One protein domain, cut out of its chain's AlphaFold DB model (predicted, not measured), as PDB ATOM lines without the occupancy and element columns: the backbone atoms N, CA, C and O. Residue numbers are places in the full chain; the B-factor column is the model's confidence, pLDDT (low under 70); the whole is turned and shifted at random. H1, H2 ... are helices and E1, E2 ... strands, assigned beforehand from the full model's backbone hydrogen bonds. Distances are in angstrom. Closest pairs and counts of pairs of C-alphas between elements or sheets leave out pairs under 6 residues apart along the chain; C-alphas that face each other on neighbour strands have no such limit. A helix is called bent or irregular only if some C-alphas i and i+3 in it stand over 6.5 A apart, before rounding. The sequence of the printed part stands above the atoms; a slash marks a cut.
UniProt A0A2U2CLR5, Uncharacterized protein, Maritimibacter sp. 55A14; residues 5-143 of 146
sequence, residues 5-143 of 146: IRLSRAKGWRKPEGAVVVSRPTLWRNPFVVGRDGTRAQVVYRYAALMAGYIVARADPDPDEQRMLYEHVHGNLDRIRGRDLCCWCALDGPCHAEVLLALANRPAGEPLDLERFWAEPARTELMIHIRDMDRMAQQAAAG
ATOM      1  N   ILE A   5     149.675 208.115 287.260       98.00
ATOM      2  CA  ILE A   5     149.914 209.389 287.934       98.00
ATOM      3  C   ILE A   5     148.696 210.296 287.754       98.00
ATOM      4  O   ILE A   5     148.146 210.431 286.656       98.00
ATOM      5  N   ARG A   6     148.265 210.949 288.838       97.94
ATOM      6  CA  ARG A   6     147.234 211.988 288.761       97.94
ATOM      7  C   ARG A   6     147.863 213.313 288.333       97.94
ATOM      8  O   ARG A   6     148.740 213.832 289.021       97.94
ATOM      9  N   LEU A   7     147.387 213.877 287.228       97.62
ATOM     10  CA  LEU A   7     147.695 215.246 286.815       97.62
ATOM     11  C   LEU A   7     147.268 216.234 287.907       97.62
ATOM     12  O   LEU A   7     146.233 216.057 288.549       97.62
ATOM     13  N   SER A   8     148.044 217.298 288.100       96.56
ATOM     14  CA  SER A   8     147.752 218.315 289.108       96.56
ATOM     15  C   SER A   8     147.955 219.721 288.557       96.56
ATOM     16  O   SER A   8     148.840 219.968 287.743       96.56
ATOM     17  N   ARG A   9     147.117 220.651 289.022       96.25
ATOM     18  CA  ARG A   9     147.276 222.098 288.798       96.25
ATOM     19  C   ARG A   9     147.926 222.806 289.988       96.25
ATOM     20  O   ARG A   9     148.033 224.027 289.977       96.25
ATOM     21  N   ALA A  10     148.328 222.065 291.023       97.00
ATOM     22  CA  ALA A  10     148.977 222.645 292.192       97.00
ATOM     23  C   ALA A  10     150.235 223.421 291.779       97.00
ATOM     24  O   ALA A  10     151.012 222.970 290.930       97.00
ATOM     25  N   LYS A  11     150.439 224.594 292.387       97.06
ATOM     26  CA  LYS A  11     151.614 225.432 292.129       97.06
ATOM     27  C   LYS A  11     152.887 224.609 292.344       97.06
ATOM     28  O   LYS A  11     153.034 223.944 293.361       97.06
ATOM     29  N   GLY A  12     153.795 224.651 291.369       96.69
ATOM     30  CA  GLY A  12     155.058 223.906 291.409       96.69
ATOM     31  C   GLY A  12     154.980 222.458 290.913       96.69
ATOM     32  O   GLY A  12     156.025 221.871 290.657       96.69
ATOM     33  N   TRP A  13     153.788 221.897 290.682       97.56
ATOM     34  CA  TRP A  13     153.684 220.552 290.116       97.56
ATOM     35  C   TRP A  13     154.257 220.504 288.696       97.56
ATOM     36  O   TRP A  13     154.065 221.421 287.887       97.56
ATOM     37  N   ARG A  14     154.967 219.419 288.394       96.94
ATOM     38  CA  ARG A  14     155.507 219.119 287.071       96.94
ATOM     39  C   ARG A  14     155.196 217.671 286.740       96.94
ATOM     40  O   ARG A  14     155.324 216.795 287.592       96.94
ATOM     41  N   LYS A  15     154.795 217.430 285.492       96.75
ATOM     42  CA  LYS A  15     154.655 216.074 284.970       96.75
ATOM     43  C   LYS A  15     156.033 215.406 285.012       96.75
ATOM     44  O   LYS A  15     156.960 216.006 284.464       96.75
ATOM     45  N   PRO A  16     156.167 214.199 285.582       97.25
ATOM     46  CA  PRO A  16     157.431 213.478 285.553       97.25
ATOM     47  C   PRO A  16     157.963 213.298 284.130       97.25
ATOM     48  O   PRO A  16     157.204 213.263 283.144       97.25
ATOM     49  N   GLU A  17     159.284 213.229 284.032       97.12
ATOM     50  CA  GLU A  17     159.974 212.936 282.785       97.12
ATOM     51  C   GLU A  17     159.559 211.553 282.266       97.12
ATOM     52  O   GLU A  17     159.236 210.654 283.037       97.12
ATOM     53  N   GLY A  18     159.449 211.402 280.945       96.44
ATOM     54  CA  GLY A  18     159.011 210.149 280.318       96.44
ATOM     55  C   GLY A  18     157.518 209.809 280.459       96.44
ATOM     56  O   GLY A  18     156.993 209.093 279.606       96.44
ATOM     57  N   ALA A  19     156.802 210.363 281.448       98.06
ATOM     58  CA  ALA A  19     155.379 210.083 281.645       98.06
ATOM     59  C   ALA A  19     154.512 210.633 280.496       98.06
ATOM     60  O   ALA A  19     154.695 211.773 280.049       98.06
ATOM     61  N   VAL A  20     153.531 209.855 280.037       98.44
ATOM     62  CA  VAL A  20     152.668 210.190 278.893       98.44
ATOM     63  C   VAL A  20     151.299 210.660 279.373       98.44
ATOM     64  O   VAL A  20     150.681 210.046 280.238       98.44
ATOM     65  N   VAL A  21     150.794 211.761 278.814       98.31
ATOM     66  CA  VAL A  21     149.442 212.253 279.117       98.31
ATOM     67  C   VAL A  21     148.419 211.482 278.294       98.31
ATOM     68  O   VAL A  21     148.477 211.502 277.069       98.31
ATOM     69  N   VAL A  22     147.448 210.868 278.973       98.38
ATOM     70  CA  VAL A  22     146.369 210.079 278.352       98.38
ATOM     71  C   VAL A  22     144.980 210.672 278.610       98.38
ATOM     72  O   VAL A  22     143.959 209.997 278.544       98.38
ATOM     73  N   SER A  23     144.918 211.951 278.984       95.81
ATOM     74  CA  SER A  23     143.665 212.622 279.357       95.81
ATOM     75  C   SER A  23     142.727 212.896 278.164       95.81
ATOM     76  O   SER A  23     143.087 212.677 277.009       95.81
ATOM     77  N   ARG A  24     141.518 213.405 278.454       93.44
ATOM     78  CA  ARG A  24     140.413 213.647 277.500       93.44
ATOM     79  C   ARG A  24     140.787 214.300 276.153       93.44
ATOM     80  O   ARG A  24     140.222 213.858 275.165       93.44
ATOM     81  N   PRO A  25     141.705 215.280 276.057       93.88
ATOM     82  CA  PRO A  25     142.068 215.888 274.769       93.88
ATOM     83  C   PRO A  25     142.905 214.990 273.841       93.88
ATOM     84  O   PRO A  25     143.292 215.425 272.764       93.88
ATOM     85  N   THR A  26     143.255 213.775 274.268       96.38
ATOM     86  CA  THR A  26     144.095 212.847 273.500       96.38
ATOM     87  C   THR A  26     143.261 211.722 272.885       96.38
ATOM     88  O   THR A  26     142.122 211.474 273.283       96.38
ATOM     89  N   LEU A  27     143.850 210.989 271.941       96.19
ATOM     90  CA  LEU A  27     143.267 209.753 271.408       96.19
ATOM     91  C   LEU A  27     143.461 208.543 272.346       96.19
ATOM     92  O   LEU A  27     142.891 207.488 272.115       96.19
ATOM     93  N   TRP A  28     144.176 208.719 273.463       97.81
ATOM     94  CA  TRP A  28     144.237 207.758 274.574       97.81
ATOM     95  C   TRP A  28     143.060 207.888 275.553       97.81
ATOM     96  O   TRP A  28     143.047 207.248 276.604       97.81
ATOM     97  N   ARG A  29     142.116 208.798 275.289       96.12
ATOM     98  CA  ARG A  29     141.011 209.093 276.205       96.12
ATOM     99  C   ARG A  29     140.090 207.889 276.389       96.12
ATOM    100  O   ARG A  29     139.917 207.081 275.484       96.12
ATOM    101  N   ASN A  30     139.391 207.874 277.521       95.56
ATOM    102  CA  ASN A  30     138.131 207.151 277.620       95.56
ATOM    103  C   ASN A  30     137.039 207.935 276.852       95.56
ATOM    104  O   ASN A  30     136.816 209.106 277.191       95.56
ATOM    105  N   PRO A  31     136.395 207.342 275.829       94.31
ATOM    106  CA  PRO A  31     135.263 207.957 275.145       94.31
ATOM    107  C   PRO A  31     134.021 208.092 276.033       94.31
ATOM    108  O   PRO A  31     133.264 209.046 275.881       94.31
ATOM    109  N   PHE A  32     133.835 207.173 276.981       92.88
ATOM    110  CA  PHE A  32     132.673 207.129 277.858       92.88
ATOM    111  C   PHE A  32     132.797 208.151 278.999       92.88
ATOM    112  O   PHE A  32     133.851 208.324 279.623       92.88
ATOM    113  N   VAL A  33     131.699 208.842 279.286       91.56
ATOM    114  CA  VAL A  33     131.607 209.990 280.185       91.56
ATOM    115  C   VAL A  33     130.906 209.597 281.480       91.56
ATOM    116  O   VAL A  33     129.771 209.129 281.472       91.56
ATOM    117  N   VAL A  34     131.566 209.836 282.619       90.69
ATOM    118  CA  VAL A  34     130.970 209.633 283.951       90.69
ATOM    119  C   VAL A  34     129.700 210.477 284.093       90.69
ATOM    120  O   VAL A  34     129.707 211.662 283.766       90.69
ATOM    121  N   GLY A  35     128.625 209.876 284.598       90.88
ATOM    122  CA  GLY A  35     127.314 210.508 284.772       90.88
ATOM    123  C   GLY A  35     126.398 210.360 283.556       90.88
ATOM    124  O   GLY A  35     125.215 210.100 283.742       90.88
ATOM    125  N   ARG A  36     126.935 210.443 282.330       89.94
ATOM    126  CA  ARG A  36     126.180 210.181 281.089       89.94
ATOM    127  C   ARG A  36     126.104 208.686 280.777       89.94
ATOM    128  O   ARG A  36     125.027 208.149 280.570       89.94
ATOM    129  N   ASP A  37     127.257 208.020 280.786       87.50
ATOM    130  CA  ASP A  37     127.420 206.627 280.345       87.50
ATOM    131  C   ASP A  37     127.549 205.646 281.521       87.50
ATOM    132  O   ASP A  37     127.855 204.467 281.334       87.50
ATOM    133  N   GLY A  38     127.335 206.145 282.741       88.06
ATOM    134  CA  GLY A  38     127.361 205.381 283.982       88.06
ATOM    135  C   GLY A  38     128.318 205.938 285.033       88.06
ATOM    136  O   GLY A  38     128.886 207.030 284.923       88.06
ATOM    137  N   THR A  39     128.493 205.160 286.093       90.62
ATOM    138  CA  THR A  39     129.466 205.403 287.158       90.62
ATOM    139  C   THR A  39     130.898 205.327 286.631       90.62
ATOM    140  O   THR A  39     131.182 204.753 285.579       90.62
ATOM    141  N   ARG A  40     131.847 205.851 287.413       91.31
ATOM    142  CA  ARG A  40     133.282 205.764 287.115       91.31
ATOM    143  C   ARG A  40     133.751 204.330 286.833       91.31
ATOM    144  O   ARG A  40     134.531 204.132 285.907       91.31
ATOM    145  N   ALA A  41     133.280 203.351 287.604       89.56
ATOM    146  CA  ALA A  41     133.616 201.946 287.390       89.56
ATOM    147  C   ALA A  41     133.043 201.429 286.061       89.56
ATOM    148  O   ALA A  41     133.784 200.870 285.256       89.56
ATOM    149  N   GLN A  42     131.764 201.704 285.784       89.50
ATOM    150  CA  GLN A  42     131.106 201.281 284.544       89.50
ATOM    151  C   GLN A  42     131.785 201.859 283.297       89.50
ATOM    152  O   GLN A  42     132.038 201.117 282.352       89.50
ATOM    153  N   VAL A  43     132.138 203.149 283.280       91.69
ATOM    154  CA  VAL A  43     132.785 203.747 282.098       91.69
ATOM    155  C   VAL A  43     134.220 203.262 281.898       91.69
ATOM    156  O   VAL A  43     134.680 203.172 280.762       91.69
ATOM    157  N   VAL A  44     134.947 202.929 282.972       93.62
ATOM    158  CA  VAL A  44     136.276 202.305 282.861       93.62
ATOM    159  C   VAL A  44     136.149 200.879 282.341       93.62
ATOM    160  O   VAL A  44     136.916 200.494 281.464       93.62
ATOM    161  N   TYR A  45     135.152 200.129 282.807       91.75
ATOM    162  CA  TYR A  45     134.882 198.795 282.290       91.75
ATOM    163  C   TYR A  45     134.484 198.817 280.809       91.75
ATOM    164  O   TYR A  45     135.056 198.075 280.018       91.75
ATOM    165  N   ARG A  46     133.580 199.716 280.390       91.38
ATOM    166  CA  ARG A  46     133.236 199.889 278.967       91.38
ATOM    167  C   ARG A  46     134.467 200.205 278.123       91.38
ATOM    168  O   ARG A  46     134.598 199.695 277.019       91.38
ATOM    169  N   TYR A  47     135.391 201.006 278.651       94.69
ATOM    170  CA  TYR A  47     136.657 201.268 277.974       94.69
ATOM    171  C   TYR A  47     137.545 200.024 277.881       94.69
ATOM    172  O   TYR A  47     138.109 199.770 276.824       94.69
ATOM    173  N   ALA A  48     137.643 199.224 278.945       94.56
ATOM    174  CA  ALA A  48     138.347 197.944 278.902       94.56
ATOM    175  C   ALA A  48     137.735 196.998 277.858       94.56
ATOM    176  O   ALA A  48     138.467 196.454 277.036       94.56
ATOM    177  N   ALA A  49     136.405 196.880 277.825       92.19
ATOM    178  CA  ALA A  49     135.684 196.094 276.828       92.19
ATOM    179  C   ALA A  49     135.953 196.605 275.401       92.19
ATOM    180  O   ALA A  49     136.303 195.816 274.526       92.19
ATOM    181  N   LEU A  50     135.912 197.923 275.181       93.44
ATOM    182  CA  LEU A  50     136.282 198.519 273.897       93.44
ATOM    183  C   LEU A  50     137.707 198.134 273.492       93.44
ATOM    184  O   LEU A  50     137.928 197.692 272.371       93.44
ATOM    185  N   MET A  51     138.674 198.231 274.406       95.81
ATOM    186  CA  MET A  51     140.063 197.837 274.143       95.81
ATOM    187  C   MET A  51     140.235 196.328 273.911       95.81
ATOM    188  O   MET A  51     141.188 195.930 273.241       95.81
ATOM    189  N   ALA A  52     139.319 195.501 274.413       92.81
ATOM    190  CA  ALA A  52     139.239 194.073 274.115       92.81
ATOM    191  C   ALA A  52     138.510 193.759 272.789       92.81
ATOM    192  O   ALA A  52     138.473 192.603 272.388       92.81
ATOM    193  N   GLY A  53     137.994 194.771 272.078       90.62
ATOM    194  CA  GLY A  53     137.358 194.627 270.762       90.62
ATOM    195  C   GLY A  53     135.826 194.655 270.778       90.62
ATOM    196  O   GLY A  53     135.205 194.502 269.728       90.62
ATOM    197  N   TYR A  54     135.199 194.882 271.935       89.75
ATOM    198  CA  TYR A  54     133.744 194.965 272.045       89.75
ATOM    199  C   TYR A  54     133.249 196.380 271.713       89.75
ATOM    200  O   TYR A  54     133.440 197.316 272.489       89.75
ATOM    201  N   ILE A  55     132.578 196.532 270.568       86.88
ATOM    202  CA  ILE A  55     131.950 197.795 270.150       86.88
ATOM    203  C   ILE A  55     130.521 197.880 270.698       86.88
ATOM    204  O   ILE A  55     129.710 196.975 270.501       86.88
ATOM    205  N   VAL A  56     130.183 198.993 271.347       77.12
ATOM    206  CA  VAL A  56     128.838 199.234 271.886       77.12
ATOM    207  C   VAL A  56     127.968 199.886 270.811       77.12
ATOM    208  O   VAL A  56     128.079 201.083 270.555       77.12
ATOM    209  N   ALA A  57     127.076 199.103 270.196       69.25
ATOM    210  CA  ALA A  57     126.309 199.500 269.008       69.25
ATOM    211  C   ALA A  57     125.376 200.718 269.187       69.25
ATOM    212  O   ALA A  57     125.070 201.399 268.215       69.25
ATOM    213  N   ARG A  58     124.896 200.986 270.409       67.75
ATOM    214  CA  ARG A  58     123.956 202.086 270.719       67.75
ATOM    215  C   ARG A  58     124.505 203.062 271.766       67.75
ATOM    216  O   ARG A  58     123.747 203.570 272.586       67.75
ATOM    217  N   ALA A  59     125.820 203.266 271.796       65.88
ATOM    218  CA  ALA A  59     126.441 204.249 272.682       65.88
ATOM    219  C   ALA A  59     126.724 205.572 271.958       65.88
ATOM    220  O   ALA A  59     126.888 205.604 270.743       65.88
ATOM    221  N   ASP A  60     126.804 206.645 272.744       70.25
ATOM    222  CA  ASP A  60     127.596 207.832 272.432       70.25
ATOM    223  C   ASP A  60     128.948 207.658 273.167       70.25
ATOM    224  O   ASP A  60     128.953 207.484 274.393       70.25
ATOM    225  N   PRO A  61     130.092 207.653 272.463       77.06
ATOM    226  CA  PRO A  61     130.218 207.934 271.037       77.06
ATOM    227  C   PRO A  61     129.819 206.756 270.147       77.06
ATOM    228  O   PRO A  61     129.802 205.603 270.591       77.06
ATOM    229  N   ASP A  62     129.517 207.070 268.888       86.94
ATOM    230  CA  ASP A  62     129.033 206.105 267.904       86.94
ATOM    231  C   ASP A  62     130.057 204.980 267.605       86.94
ATOM    232  O   ASP A  62     131.237 205.068 267.973       86.94
ATOM    233  N   PRO A  63     129.619 203.877 266.969       87.81
ATOM    234  CA  PRO A  63     130.490 202.742 266.661       87.81
ATOM    235  C   PRO A  63     131.735 203.067 265.820       87.81
ATOM    236  O   PRO A  63     132.748 202.377 265.967       87.81
ATOM    237  N   ASP A  64     131.690 204.088 264.962       91.00
ATOM    238  CA  ASP A  64     132.814 204.453 264.096       91.00
ATOM    239  C   ASP A  64     133.885 205.207 264.889       91.00
ATOM    240  O   ASP A  64     135.076 204.903 264.774       91.00
ATOM    241  N   GLU A  65     133.487 206.115 265.784       91.69
ATOM    242  CA  GLU A  65     134.421 206.748 266.722       91.69
ATOM    243  C   GLU A  65     135.043 205.714 267.677       91.69
ATOM    244  O   GLU A  65     136.248 205.760 267.952       91.69
ATOM    245  N   GLN A  66     134.254 204.746 268.158       92.50
ATOM    246  CA  GLN A  66     134.771 203.643 268.974       92.50
ATOM    247  C   GLN A  66     135.837 202.834 268.221       92.50
ATOM    248  O   GLN A  66     136.898 202.546 268.781       92.50
ATOM    249  N   ARG A  67     135.593 202.519 266.943       94.25
ATOM    250  CA  ARG A  67     136.547 201.804 266.086       94.25
ATOM    251  C   ARG A  67     137.819 202.614 265.846       94.25
ATOM    252  O   ARG A  67     138.910 202.082 266.032       94.25
ATOM    253  N   MET A  68     137.695 203.905 265.538       95.69
ATOM    254  CA  MET A  68     138.845 204.798 265.370       95.69
ATOM    255  C   MET A  68     139.719 204.837 266.633       95.69
ATOM    256  O   MET A  68     140.948 204.772 266.553       95.69
ATOM    257  N   LEU A  69     139.103 204.929 267.817       95.56
ATOM    258  CA  LEU A  69     139.831 204.919 269.087       95.56
ATOM    259  C   LEU A  69     140.519 203.579 269.348       95.56
ATOM    260  O   LEU A  69     141.675 203.570 269.770       95.56
ATOM    261  N   TYR A  70     139.835 202.465 269.085       96.44
ATOM    262  CA  TYR A  70     140.418 201.129 269.182       96.44
ATOM    263  C   TYR A  70     141.659 201.000 268.288       96.44
ATOM    264  O   TYR A  70     142.739 200.665 268.778       96.44
ATOM    265  N   GLU A  71     141.529 201.340 267.005       97.81
ATOM    266  CA  GLU A  71     142.616 201.280 266.027       97.81
ATOM    267  C   GLU A  71     143.782 202.187 266.426       97.81
ATOM    268  O   GLU A  71     144.940 201.765 266.392       97.81
ATOM    269  N   HIS A  72     143.493 203.412 266.881       97.94
ATOM    270  CA  HIS A  72     144.530 204.323 267.346       97.94
ATOM    271  C   HIS A  72     145.298 203.748 268.534       97.94
ATOM    272  O   HIS A  72     146.529 203.757 268.523       97.94
ATOM    273  N   VAL A  73     144.594 203.261 269.561       97.94
ATOM    274  CA  VAL A  73     145.239 202.737 270.769       97.94
ATOM    275  C   VAL A  73     146.093 201.519 270.433       97.94
ATOM    276  O   VAL A  73     147.273 201.502 270.790       97.94
ATOM    277  N   HIS A  74     145.540 200.536 269.718       97.06
ATOM    278  CA  HIS A  74     146.263 199.311 269.362       97.06
ATOM    279  C   HIS A  74     147.439 199.580 268.421       97.06
ATOM    280  O   HIS A  74     148.522 199.042 268.642       97.06
ATOM    281  N   GLY A  75     147.285 200.483 267.449       97.69
ATOM    282  CA  GLY A  75     148.355 200.871 266.526       97.69
ATOM    283  C   GLY A  75     149.482 201.699 267.154       97.69
ATOM    284  O   GLY A  75     150.480 201.968 266.491       97.69
ATOM    285  N   ASN A  76     149.349 202.133 268.414       98.19
ATOM    286  CA  ASN A  76     150.312 203.028 269.060       98.19
ATOM    287  C   ASN A  76     150.843 202.519 270.413       98.19
ATOM    288  O   ASN A  76     151.539 203.279 271.093       98.19
ATOM    289  N   LEU A  77     150.559 201.278 270.831       97.31
ATOM    290  CA  LEU A  77     150.910 200.782 272.177       97.31
ATOM    291  C   LEU A  77     152.393 200.951 272.542       97.31
ATOM    292  O   LEU A  77     152.711 201.252 273.693       97.31
ATOM    293  N   ASP A  78     153.309 200.858 271.579       97.25
ATOM    294  CA  ASP A  78     154.747 201.036 271.827       97.25
ATOM    295  C   ASP A  78     155.118 202.447 272.303       97.25
ATOM    296  O   ASP A  78     156.127 202.644 272.980       97.25
ATOM    297  N   ARG A  79     154.265 203.445 272.041       97.75
ATOM    298  CA  ARG A  79     154.452 204.819 272.530       97.75
ATOM    299  C   ARG A  79     154.221 204.955 274.033       97.75
ATOM    300  O   ARG A  79     154.663 205.947 274.614       97.75
ATOM    301  N   ILE A  80     153.524 203.999 274.647       97.94
ATOM    302  CA  ILE A  80     153.168 203.999 276.073       97.94
ATOM    303  C   ILE A  80     153.711 202.782 276.836       97.94
ATOM    304  O   ILE A  80     153.729 202.792 278.067       97.94
ATOM    305  N   ARG A  81     154.202 201.757 276.130       97.56
ATOM    306  CA  ARG A  81     154.869 200.589 276.714       97.56
ATOM    307  C   ARG A  81     156.038 201.023 277.599       97.56
ATOM    308  O   ARG A  81     156.872 201.831 277.195       97.56
ATOM    309  N   GLY A  82     156.083 200.501 278.823       97.62
ATOM    310  CA  GLY A  82     157.131 200.821 279.793       97.62
ATOM    311  C   GLY A  82     157.078 202.233 280.396       97.62
ATOM    312  O   GLY A  82     157.995 202.585 281.134       97.62
ATOM    313  N   ARG A  83     156.043 203.044 280.122       98.44
ATOM    314  CA  ARG A  83     155.961 204.447 280.574       98.44
ATOM    315  C   ARG A  83     154.844 204.678 281.581       98.44
ATOM    316  O   ARG A  83     153.770 204.089 281.478       98.44
ATOM    317  N   ASP A  84     155.081 205.590 282.521       98.56
ATOM    318  CA  ASP A  84     154.037 206.063 283.429       98.56
ATOM    319  C   ASP A  84     152.958 206.839 282.666       98.56
ATOM    320  O   ASP A  84     153.264 207.614 281.752       98.56
ATOM    321  N   LEU A  85     151.694 206.683 283.064       98.69
ATOM    322  CA  LEU A  85     150.558 207.328 282.397       98.69
ATOM    323  C   LEU A  85     149.864 208.343 283.300       98.69
ATOM    324  O   LEU A  85     149.524 208.068 284.448       98.69
ATOM    325  N   CYS A  86     149.608 209.528 282.752       98.06
ATOM    326  CA  CYS A  86     149.033 210.664 283.456       98.06
ATOM    327  C   CYS A  86     147.571 210.919 283.059       98.06
ATOM    328  O   CYS A  86     147.263 211.179 281.892       98.06
ATOM    329  N   CYS A  87     146.674 210.939 284.048       97.12
ATOM    330  CA  CYS A  87     145.251 211.262 283.891       97.12
ATOM    331  C   CYS A  87     144.759 212.173 285.033       97.12
ATOM    332  O   CYS A  87     145.405 212.280 286.065       97.12
ATOM    333  N   TRP A  88     143.609 212.833 284.877       96.31
ATOM    334  CA  TRP A  88     142.988 213.653 285.927       96.31
ATOM    335  C   TRP A  88     142.216 212.851 286.992       96.31
ATOM    336  O   TRP A  88     141.878 213.412 288.031       96.31
ATOM    337  N   CYS A  89     141.930 211.559 286.775       93.62
ATOM    338  CA  CYS A  89     141.151 210.747 287.720       93.62
ATOM    339  C   CYS A  89     141.816 210.652 289.110       93.62
ATOM    340  O   CYS A  89     143.029 210.439 289.210       93.62
ATOM    341  N   ALA A  90     141.015 210.720 290.179       93.44
ATOM    342  CA  ALA A  90     141.467 210.552 291.565       93.44
ATOM    343  C   ALA A  90     142.047 209.148 291.825       93.44
ATOM    344  O   ALA A  90     141.536 208.169 291.286       93.44
ATOM    345  N   LEU A  91     143.143 209.029 292.580       94.69
ATOM    346  CA  LEU A  91     143.912 207.773 292.695       94.69
ATOM    347  C   LEU A  91     143.185 206.648 293.459       94.69
ATOM    348  O   LEU A  91     143.554 205.493 293.318       94.69
ATOM    349  N   ASP A  92     142.126 206.971 294.187       92.31
ATOM    350  CA  ASP A  92     141.292 206.096 295.022       92.31
ATOM    351  C   ASP A  92     140.193 205.343 294.245       92.31
ATOM    352  O   ASP A  92     139.094 205.114 294.742       92.31
ATOM    353  N   GLY A  93     140.455 204.964 292.994       90.06
ATOM    354  CA  GLY A  93     139.476 204.217 292.207       90.06
ATOM    355  C   GLY A  93     139.907 203.953 290.769       90.06
ATOM    356  O   GLY A  93     140.965 204.442 290.345       90.06
ATOM    357  N   PRO A  94     139.059 203.260 289.985       93.56
ATOM    358  CA  PRO A  94     139.416 202.766 288.661       93.56
ATOM    359  C   PRO A  94     139.696 203.906 287.683       93.56
ATOM    360  O   PRO A  94     139.090 204.983 287.751       93.56
ATOM    361  N   CYS A  95     140.620 203.701 286.754       95.81
ATOM    362  CA  CYS A  95     140.961 204.684 285.737       95.81
ATOM    363  C   CYS A  95     141.295 204.027 284.406       95.81
ATOM    364  O   CYS A  95     141.919 202.976 284.340       95.81
ATOM    365  N   HIS A  96     140.966 204.711 283.316       96.88
ATOM    366  CA  HIS A  96     141.290 204.243 281.972       96.88
ATOM    367  C   HIS A  96     142.804 204.142 281.717       96.88
ATOM    368  O   HIS A  96     143.240 203.334 280.907       96.88
ATOM    369  N   ALA A  97     143.624 204.908 282.446       97.94
ATOM    370  CA  ALA A  97     145.077 204.764 282.396       97.94
ATOM    371  C   ALA A  97     145.536 203.375 282.881       97.94
ATOM    372  O   ALA A  97     146.533 202.869 282.384       97.94
ATOM    373  N   GLU A  98     144.815 202.728 283.801       97.00
ATOM    374  CA  GLU A  98     145.138 201.363 284.249       97.00
ATOM    375  C   GLU A  98     144.815 200.326 283.173       97.00
ATOM    376  O   GLU A  98     145.573 199.373 283.008       97.00
ATOM    377  N   VAL A  99     143.751 200.552 282.393       97.12
ATOM    378  CA  VAL A  99     143.435 199.756 281.198       97.12
ATOM    379  C   VAL A  99     144.579 199.850 280.193       97.12
ATOM    380  O   VAL A  99     145.096 198.828 279.761       97.12
ATOM    381  N   LEU A 100     145.038 201.066 279.878       98.12
ATOM    382  CA  LEU A 100     146.162 201.279 278.960       98.12
ATOM    383  C   LEU A 100     147.475 200.682 279.480       98.12
ATOM    384  O   LEU A 100     148.225 200.100 278.701       98.12
ATOM    385  N   LEU A 101     147.749 200.784 280.785       97.88
ATOM    386  CA  LEU A 101     148.920 200.162 281.407       97.88
ATOM    387  C   LEU A 101     148.877 198.636 281.288       97.88
ATOM    388  O   LEU A 101     149.894 198.036 280.941       97.88
ATOM    389  N   ALA A 102     147.726 198.015 281.556       96.56
ATOM    390  CA  ALA A 102     147.552 196.576 281.393       96.56
ATOM    391  C   ALA A 102     147.707 196.172 279.921       96.56
ATOM    392  O   ALA A 102     148.475 195.271 279.599       96.56
ATOM    393  N   LEU A 103     147.049 196.898 279.017       96.94
ATOM    394  CA  LEU A 103     147.075 196.634 277.584       96.94
ATOM    395  C   LEU A 103     148.495 196.750 277.005       96.94
ATOM    396  O   LEU A 103     148.941 195.853 276.297       96.94
ATOM    397  N   ALA A 104     149.228 197.816 277.324       97.12
ATOM    398  CA  ALA A 104     150.551 198.075 276.757       97.12
ATOM    399  C   ALA A 104     151.670 197.214 277.356       97.12
ATOM    400  O   ALA A 104     152.735 197.129 276.754       97.12
ATOM    401  N   ASN A 105     151.474 196.603 278.529       96.31
ATOM    402  CA  ASN A 105     152.530 195.864 279.233       96.31
ATOM    403  C   ASN A 105     152.209 194.377 279.464       96.31
ATOM    404  O   ASN A 105     152.970 193.706 280.157       96.31
ATOM    405  N   ARG A 106     151.117 193.853 278.892       93.56
ATOM    406  CA  ARG A 106     150.816 192.412 278.898       93.56
ATOM    407  C   ARG A 106     151.741 191.623 277.956       93.56
ATOM    408  O   ARG A 106     152.277 192.224 277.012       93.56
ATOM    409  N   PRO A 107     151.914 190.305 278.170       91.31
ATOM    410  CA  PRO A 107     152.615 189.441 277.225       91.31
ATOM    411  C   PRO A 107     152.000 189.518 275.825       91.31
ATOM    412  O   PRO A 107     150.790 189.691 275.654       91.31
ATOM    413  N   ALA A 108     152.845 189.427 274.800       83.50
ATOM    414  CA  ALA A 108     152.382 189.490 273.420       83.50
ATOM    415  C   ALA A 108     151.447 188.310 273.113       83.50
ATOM    416  O   ALA A 108     151.754 187.172 273.448       83.50
ATOM    417  N   GLY A 109     150.317 188.590 272.463       82.38
ATOM    418  CA  GLY A 109     149.327 187.574 272.089       82.38
ATOM    419  C   GLY A 109     148.311 187.219 273.178       82.38
ATOM    420  O   GLY A 109     147.322 186.564 272.869       82.38
ATOM    421  N   GLU A 110     148.484 187.687 274.416       88.31
ATOM    422  CA  GLU A 110     147.481 187.472 275.462       88.31
ATOM    423  C   GLU A 110     146.323 188.481 275.349       88.31
ATOM    424  O   GLU A 110     146.547 189.654 275.012       88.31
ATOM    425  N   PRO A 111     145.070 188.070 275.613       88.25
ATOM    426  CA  PRO A 111     143.941 188.991 275.671       88.25
ATOM    427  C   PRO A 111     144.040 189.927 276.885       88.25
ATOM    428  O   PRO A 111     144.766 189.674 277.847       88.25
ATOM    429  N   LEU A 112     143.309 191.045 276.845       90.00
ATOM    430  CA  LEU A 112     143.139 191.892 278.024       90.00
ATOM    431  C   LEU A 112     142.239 191.163 279.031       90.00
ATOM    432  O   LEU A 112     141.107 190.824 278.699       90.00
ATOM    433  N   ASP A 113     142.720 190.969 280.256       88.62
ATOM    434  CA  ASP A 113     141.902 190.440 281.349       88.62
ATOM    435  C   ASP A 113     140.838 191.471 281.768       88.62
ATOM    436  O   ASP A 113     141.138 192.471 282.431       88.62
ATOM    437  N   LEU A 114     139.594 191.247 281.334       86.50
ATOM    438  CA  LEU A 114     138.458 192.116 281.640       86.50
ATOM    439  C   LEU A 114     137.975 191.982 283.087       86.50
ATOM    440  O   LEU A 114     137.466 192.962 283.636       86.50
ATOM    441  N   GLU A 115     138.173 190.824 283.724       84.56
ATOM    442  CA  GLU A 115     137.745 190.587 285.108       84.56
ATOM    443  C   GLU A 115     138.474 191.530 286.072       84.56
ATOM    444  O   GLU A 115     137.885 192.035 287.027       84.56
ATOM    445  N   ARG A 116     139.722 191.901 285.756       84.56
ATOM    446  CA  ARG A 116     140.481 192.918 286.499       84.56
ATOM    447  C   ARG A 116     139.768 194.273 286.607       84.56
ATOM    448  O   ARG A 116     140.006 195.018 287.559       84.56
ATOM    449  N   PHE A 117     138.949 194.629 285.622       86.31
ATOM    450  CA  PHE A 117     138.257 195.921 285.557       86.31
ATOM    451  C   PHE A 117     136.782 195.824 285.951       86.31
ATOM    452  O   PHE A 117     136.069 196.832 285.953       86.31
ATOM    453  N   TRP A 118     136.330 194.625 286.301       70.62
ATOM    454  CA  TRP A 118     134.967 194.331 286.696       70.62
ATOM    455  C   TRP A 118     134.810 194.473 288.217       70.62
ATOM    456  O   TRP A 118     135.248 193.625 288.990       70.62
ATOM    457  N   ALA A 119     134.176 195.561 288.669       61.41
ATOM    458  CA  ALA A 119     133.859 195.788 290.082       61.41
ATOM    459  C   ALA A 119     132.342 195.961 290.301       61.41
ATOM    460  O   ALA A 119     131.672 196.683 289.561       61.41
ATOM    461  N   GLU A 120     131.796 195.309 291.332       52.19
ATOM    462  CA  GLU A 120     130.410 195.489 291.804       52.19
ATOM    463  C   GLU A 120     130.140 196.960 292.193       52.19
ATOM    464  O   GLU A 120     130.991 197.554 292.863       52.19
ATOM    465  N   PRO A 121     129.001 197.580 291.801       52.38
ATOM    466  CA  PRO A 121     127.766 196.972 291.302       52.38
ATOM    467  C   PRO A 121     127.597 196.995 289.768       52.38
ATOM    468  O   PRO A 121     126.473 196.998 289.267       52.38
ATOM    469  N   ALA A 122     128.677 196.995 288.973       51.00
ATOM    470  CA  ALA A 122     128.568 196.958 287.503       51.00
ATOM    471  C   ALA A 122     127.892 195.677 286.946       51.00
ATOM    472  O   ALA A 122     127.679 195.578 285.735       51.00
ATOM    473  N   ARG A 123     127.534 194.715 287.814       53.41
ATOM    474  CA  ARG A 123     127.013 193.395 287.448       53.41
ATOM    475  C   ARG A 123     125.603 193.386 286.856       53.41
ATOM    476  O   ARG A 123     125.329 192.505 286.049       53.41
ATOM    477  N   THR A 124     124.723 194.331 287.184       46.97
ATOM    478  CA  THR A 124     123.285 194.127 286.904       46.97
ATOM    479  C   THR A 124     122.828 194.562 285.504       46.97
ATOM    480  O   THR A 124     121.882 193.983 284.982       46.97
ATOM    481  N   GLU A 125     123.495 195.519 284.845       44.84
ATOM    482  CA  GLU A 125     123.001 196.079 283.565       44.84
ATOM    483  C   GLU A 125     123.821 195.683 282.325       44.84
ATOM    484  O   GLU A 125     123.261 195.585 281.236       44.84
ATOM    485  N   LEU A 126     125.129 195.410 282.449       51.53
ATOM    486  CA  LEU A 126     125.971 195.074 281.286       51.53
ATOM    487  C   LEU A 126     126.075 193.565 280.995       51.53
ATOM    488  O   LEU A 126     126.393 193.185 279.865       51.53
ATOM    489  N   MET A 127     125.793 192.702 281.984       44.19
ATOM    490  CA  MET A 127     125.884 191.239 281.830       44.19
ATOM    491  C   MET A 127     124.901 190.669 280.807       44.19
ATOM    492  O   MET A 127     125.200 189.626 280.231       44.19
ATOM    493  N   ILE A 128     123.772 191.340 280.559       46.00
ATOM    494  CA  ILE A 128     122.793 190.859 279.580       46.00
ATOM    495  C   ILE A 128     123.372 190.950 278.159       46.00
ATOM    496  O   ILE A 128     123.072 190.108 277.338       46.00
ATOM    497  N   HIS A 129     124.239 191.919 277.843       49.28
ATOM    498  CA  HIS A 129     124.669 192.121 276.449       49.28
ATOM    499  C   HIS A 129     126.014 191.464 276.105       49.28
ATOM    500  O   HIS A 129     126.157 190.945 275.005       49.28
ATOM    501  N   ILE A 130     126.997 191.425 277.015       49.22
ATOM    502  CA  ILE A 130     128.329 190.869 276.683       49.22
ATOM    503  C   ILE A 130     128.327 189.335 276.664       49.22
ATOM    504  O   ILE A 130     128.867 188.743 275.736       49.22
ATOM    505  N   ARG A 131     127.670 188.678 277.633       49.59
ATOM    506  CA  ARG A 131     127.581 187.205 277.655       49.59
ATOM    507  C   ARG A 131     126.750 186.661 276.497       49.59
ATOM    508  O   ARG A 131     127.082 185.607 275.965       49.59
ATOM    509  N   ASP A 132     125.720 187.395 276.084       51.25
ATOM    510  CA  ASP A 132     124.938 187.046 274.900       51.25
ATOM    511  C   ASP A 132     125.755 187.255 273.621       51.25
ATOM    512  O   ASP A 132     125.708 186.403 272.744       51.25
ATOM    513  N   MET A 133     126.582 188.302 273.528       51.00
ATOM    514  CA  MET A 133     127.471 188.499 272.377       51.00
ATOM    515  C   MET A 133     128.590 187.456 272.286       51.00
ATOM    516  O   MET A 133     128.839 186.965 271.190       51.00
ATOM    517  N   ASP A 134     129.224 187.071 273.398       49.19
ATOM    518  CA  ASP A 134     130.213 185.983 273.408       49.19
ATOM    519  C   ASP A 134     129.557 184.644 273.038       49.19
ATOM    520  O   ASP A 134     130.103 183.889 272.233       49.19
ATOM    521  N   ARG A 135     128.346 184.375 273.545       51.03
ATOM    522  CA  ARG A 135     127.562 183.186 273.182       51.03
ATOM    523  C   ARG A 135     127.142 183.203 271.711       51.03
ATOM    524  O   ARG A 135     127.268 182.182 271.044       51.03
ATOM    525  N   MET A 136     126.699 184.341 271.181       49.09
ATOM    526  CA  MET A 136     126.339 184.506 269.769       49.09
ATOM    527  C   MET A 136     127.560 184.403 268.853       49.09
ATOM    528  O   MET A 136     127.471 183.781 267.800       49.09
ATOM    529  N   ALA A 137     128.708 184.962 269.243       47.34
ATOM    530  CA  ALA A 137     129.959 184.829 268.502       47.34
ATOM    531  C   ALA A 137     130.447 183.373 268.492       47.34
ATOM    532  O   ALA A 137     130.862 182.875 267.446       47.34
ATOM    533  N   GLN A 138     130.326 182.661 269.617       51.06
ATOM    534  CA  GLN A 138     130.611 181.227 269.710       51.06
ATOM    535  C   GLN A 138     129.639 180.385 268.863       51.06
ATOM    536  O   GLN A 138     130.084 179.483 268.160       51.06
ATOM    537  N   GLN A 139     128.341 180.706 268.852       51.25
ATOM    538  CA  GLN A 139     127.324 180.027 268.030       51.25
ATOM    539  C   GLN A 139     127.489 180.302 266.528       51.25
ATOM    540  O   GLN A 139     127.320 179.403 265.705       51.25
ATOM    541  N   ALA A 140     127.860 181.530 266.157       48.50
ATOM    542  CA  ALA A 140     128.165 181.900 264.778       48.50
ATOM    543  C   ALA A 140     129.449 181.214 264.286       48.50
ATOM    544  O   ALA A 140     129.480 180.708 263.165       48.50
ATOM    545  N   ALA A 141     130.482 181.126 265.131       48.47
ATOM    546  CA  ALA A 141     131.706 180.380 264.836       48.47
ATOM    547  C   ALA A 141     131.473 178.858 264.755       48.47
ATOM    548  O   ALA A 141     132.173 178.175 264.012       48.47
ATOM    549  N   ALA A 142     130.474 178.333 265.474       60.41
ATOM    550  CA  ALA A 142     130.056 176.933 265.411       60.41
ATOM    551  C   ALA A 142     129.142 176.605 264.209       60.41
ATOM    552  O   ALA A 142     128.822 175.439 263.990       60.41
ATOM    553  N   GLY A 143     128.730 177.600 263.411       46.41
ATOM    554  CA  GLY A 143     127.849 177.393 262.255       46.41
ATOM    555  C   GLY A 143     126.403 177.023 262.616       46.41
ATOM    556  O   GLY A 143     125.687 176.478 261.779       46.41
TER     557      GLY A 143
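What this domain is: This is residues 5 to 143 of the 146 residues of an uncharacterized protein of Maritimibacter sp. 55A14 (UniProt A0A2U2CLR5). A small body of three helices, H1, H2 and H3, whose centres make a triangle, with H1 touching both H2 and H3, is wrapped in long loops; at one end lies the loop of residues 5 to 20, and at the other the long helix H4, whose residues 135 to 141 stick out. Strand E1 lies on the loop's side, with residues 5 to 6 and 20 to 21 paired to it, parallel. The printed part has 139 residues, with H1, H2, E1, H3 and H4 along the chain; it is mostly helix, though under half of the residues are in named elements. It is compact, with a radius of gyration of the C-alphas of 15.8 A, yet elongated, spanning 60 by 33 by 26 A.

Where its parts are: Start at residue 5; residues 5 to 39 hold no named element. Find C-alpha 40 at (133.282, 205.764, 287.115), where H1, residues 40 to 51, begins its 16.6 A. H2, residues 63 to 74, is 16.4 A long. Then come E1, residues 85 to 87, and H3, residues 96 to 105, 14.3 A. H4, residues 123 to 141, runs 26.5 A to C-alpha 141 at (131.706, 180.380, 264.836); it is irregular, but only just: C-alphas 125 and 128 are 6.6 A apart.

How they stand to each other: Look at Met 51 and Tyr 70, the closest C-alphas of H1 and H2, 6.0 A apart; the helices touch, H1 with residues 50 to 51 alone, about perpendicular at 75 degrees. H1 also touches H3, closest at the C-alphas of Val 44 and His 96, 5.4 A, the same way at a shallow tilt of 34 degrees, only just short of steep. H4 touches no helix but is near H1. Every O i to N i+4 pair is within hydrogen-bond range in H1, H2 and H3, and 10 of 15 in H4.

The domain as a whole: The C-alphas of Lys 11 and Gly 143, the two farthest apart, are 61.4 A from each other. The printed part has no cut; the links H1 to H2 and H3 to H4 are long. In this model pLDDT is under 70 at residues 57 to 59 and 119 to 143.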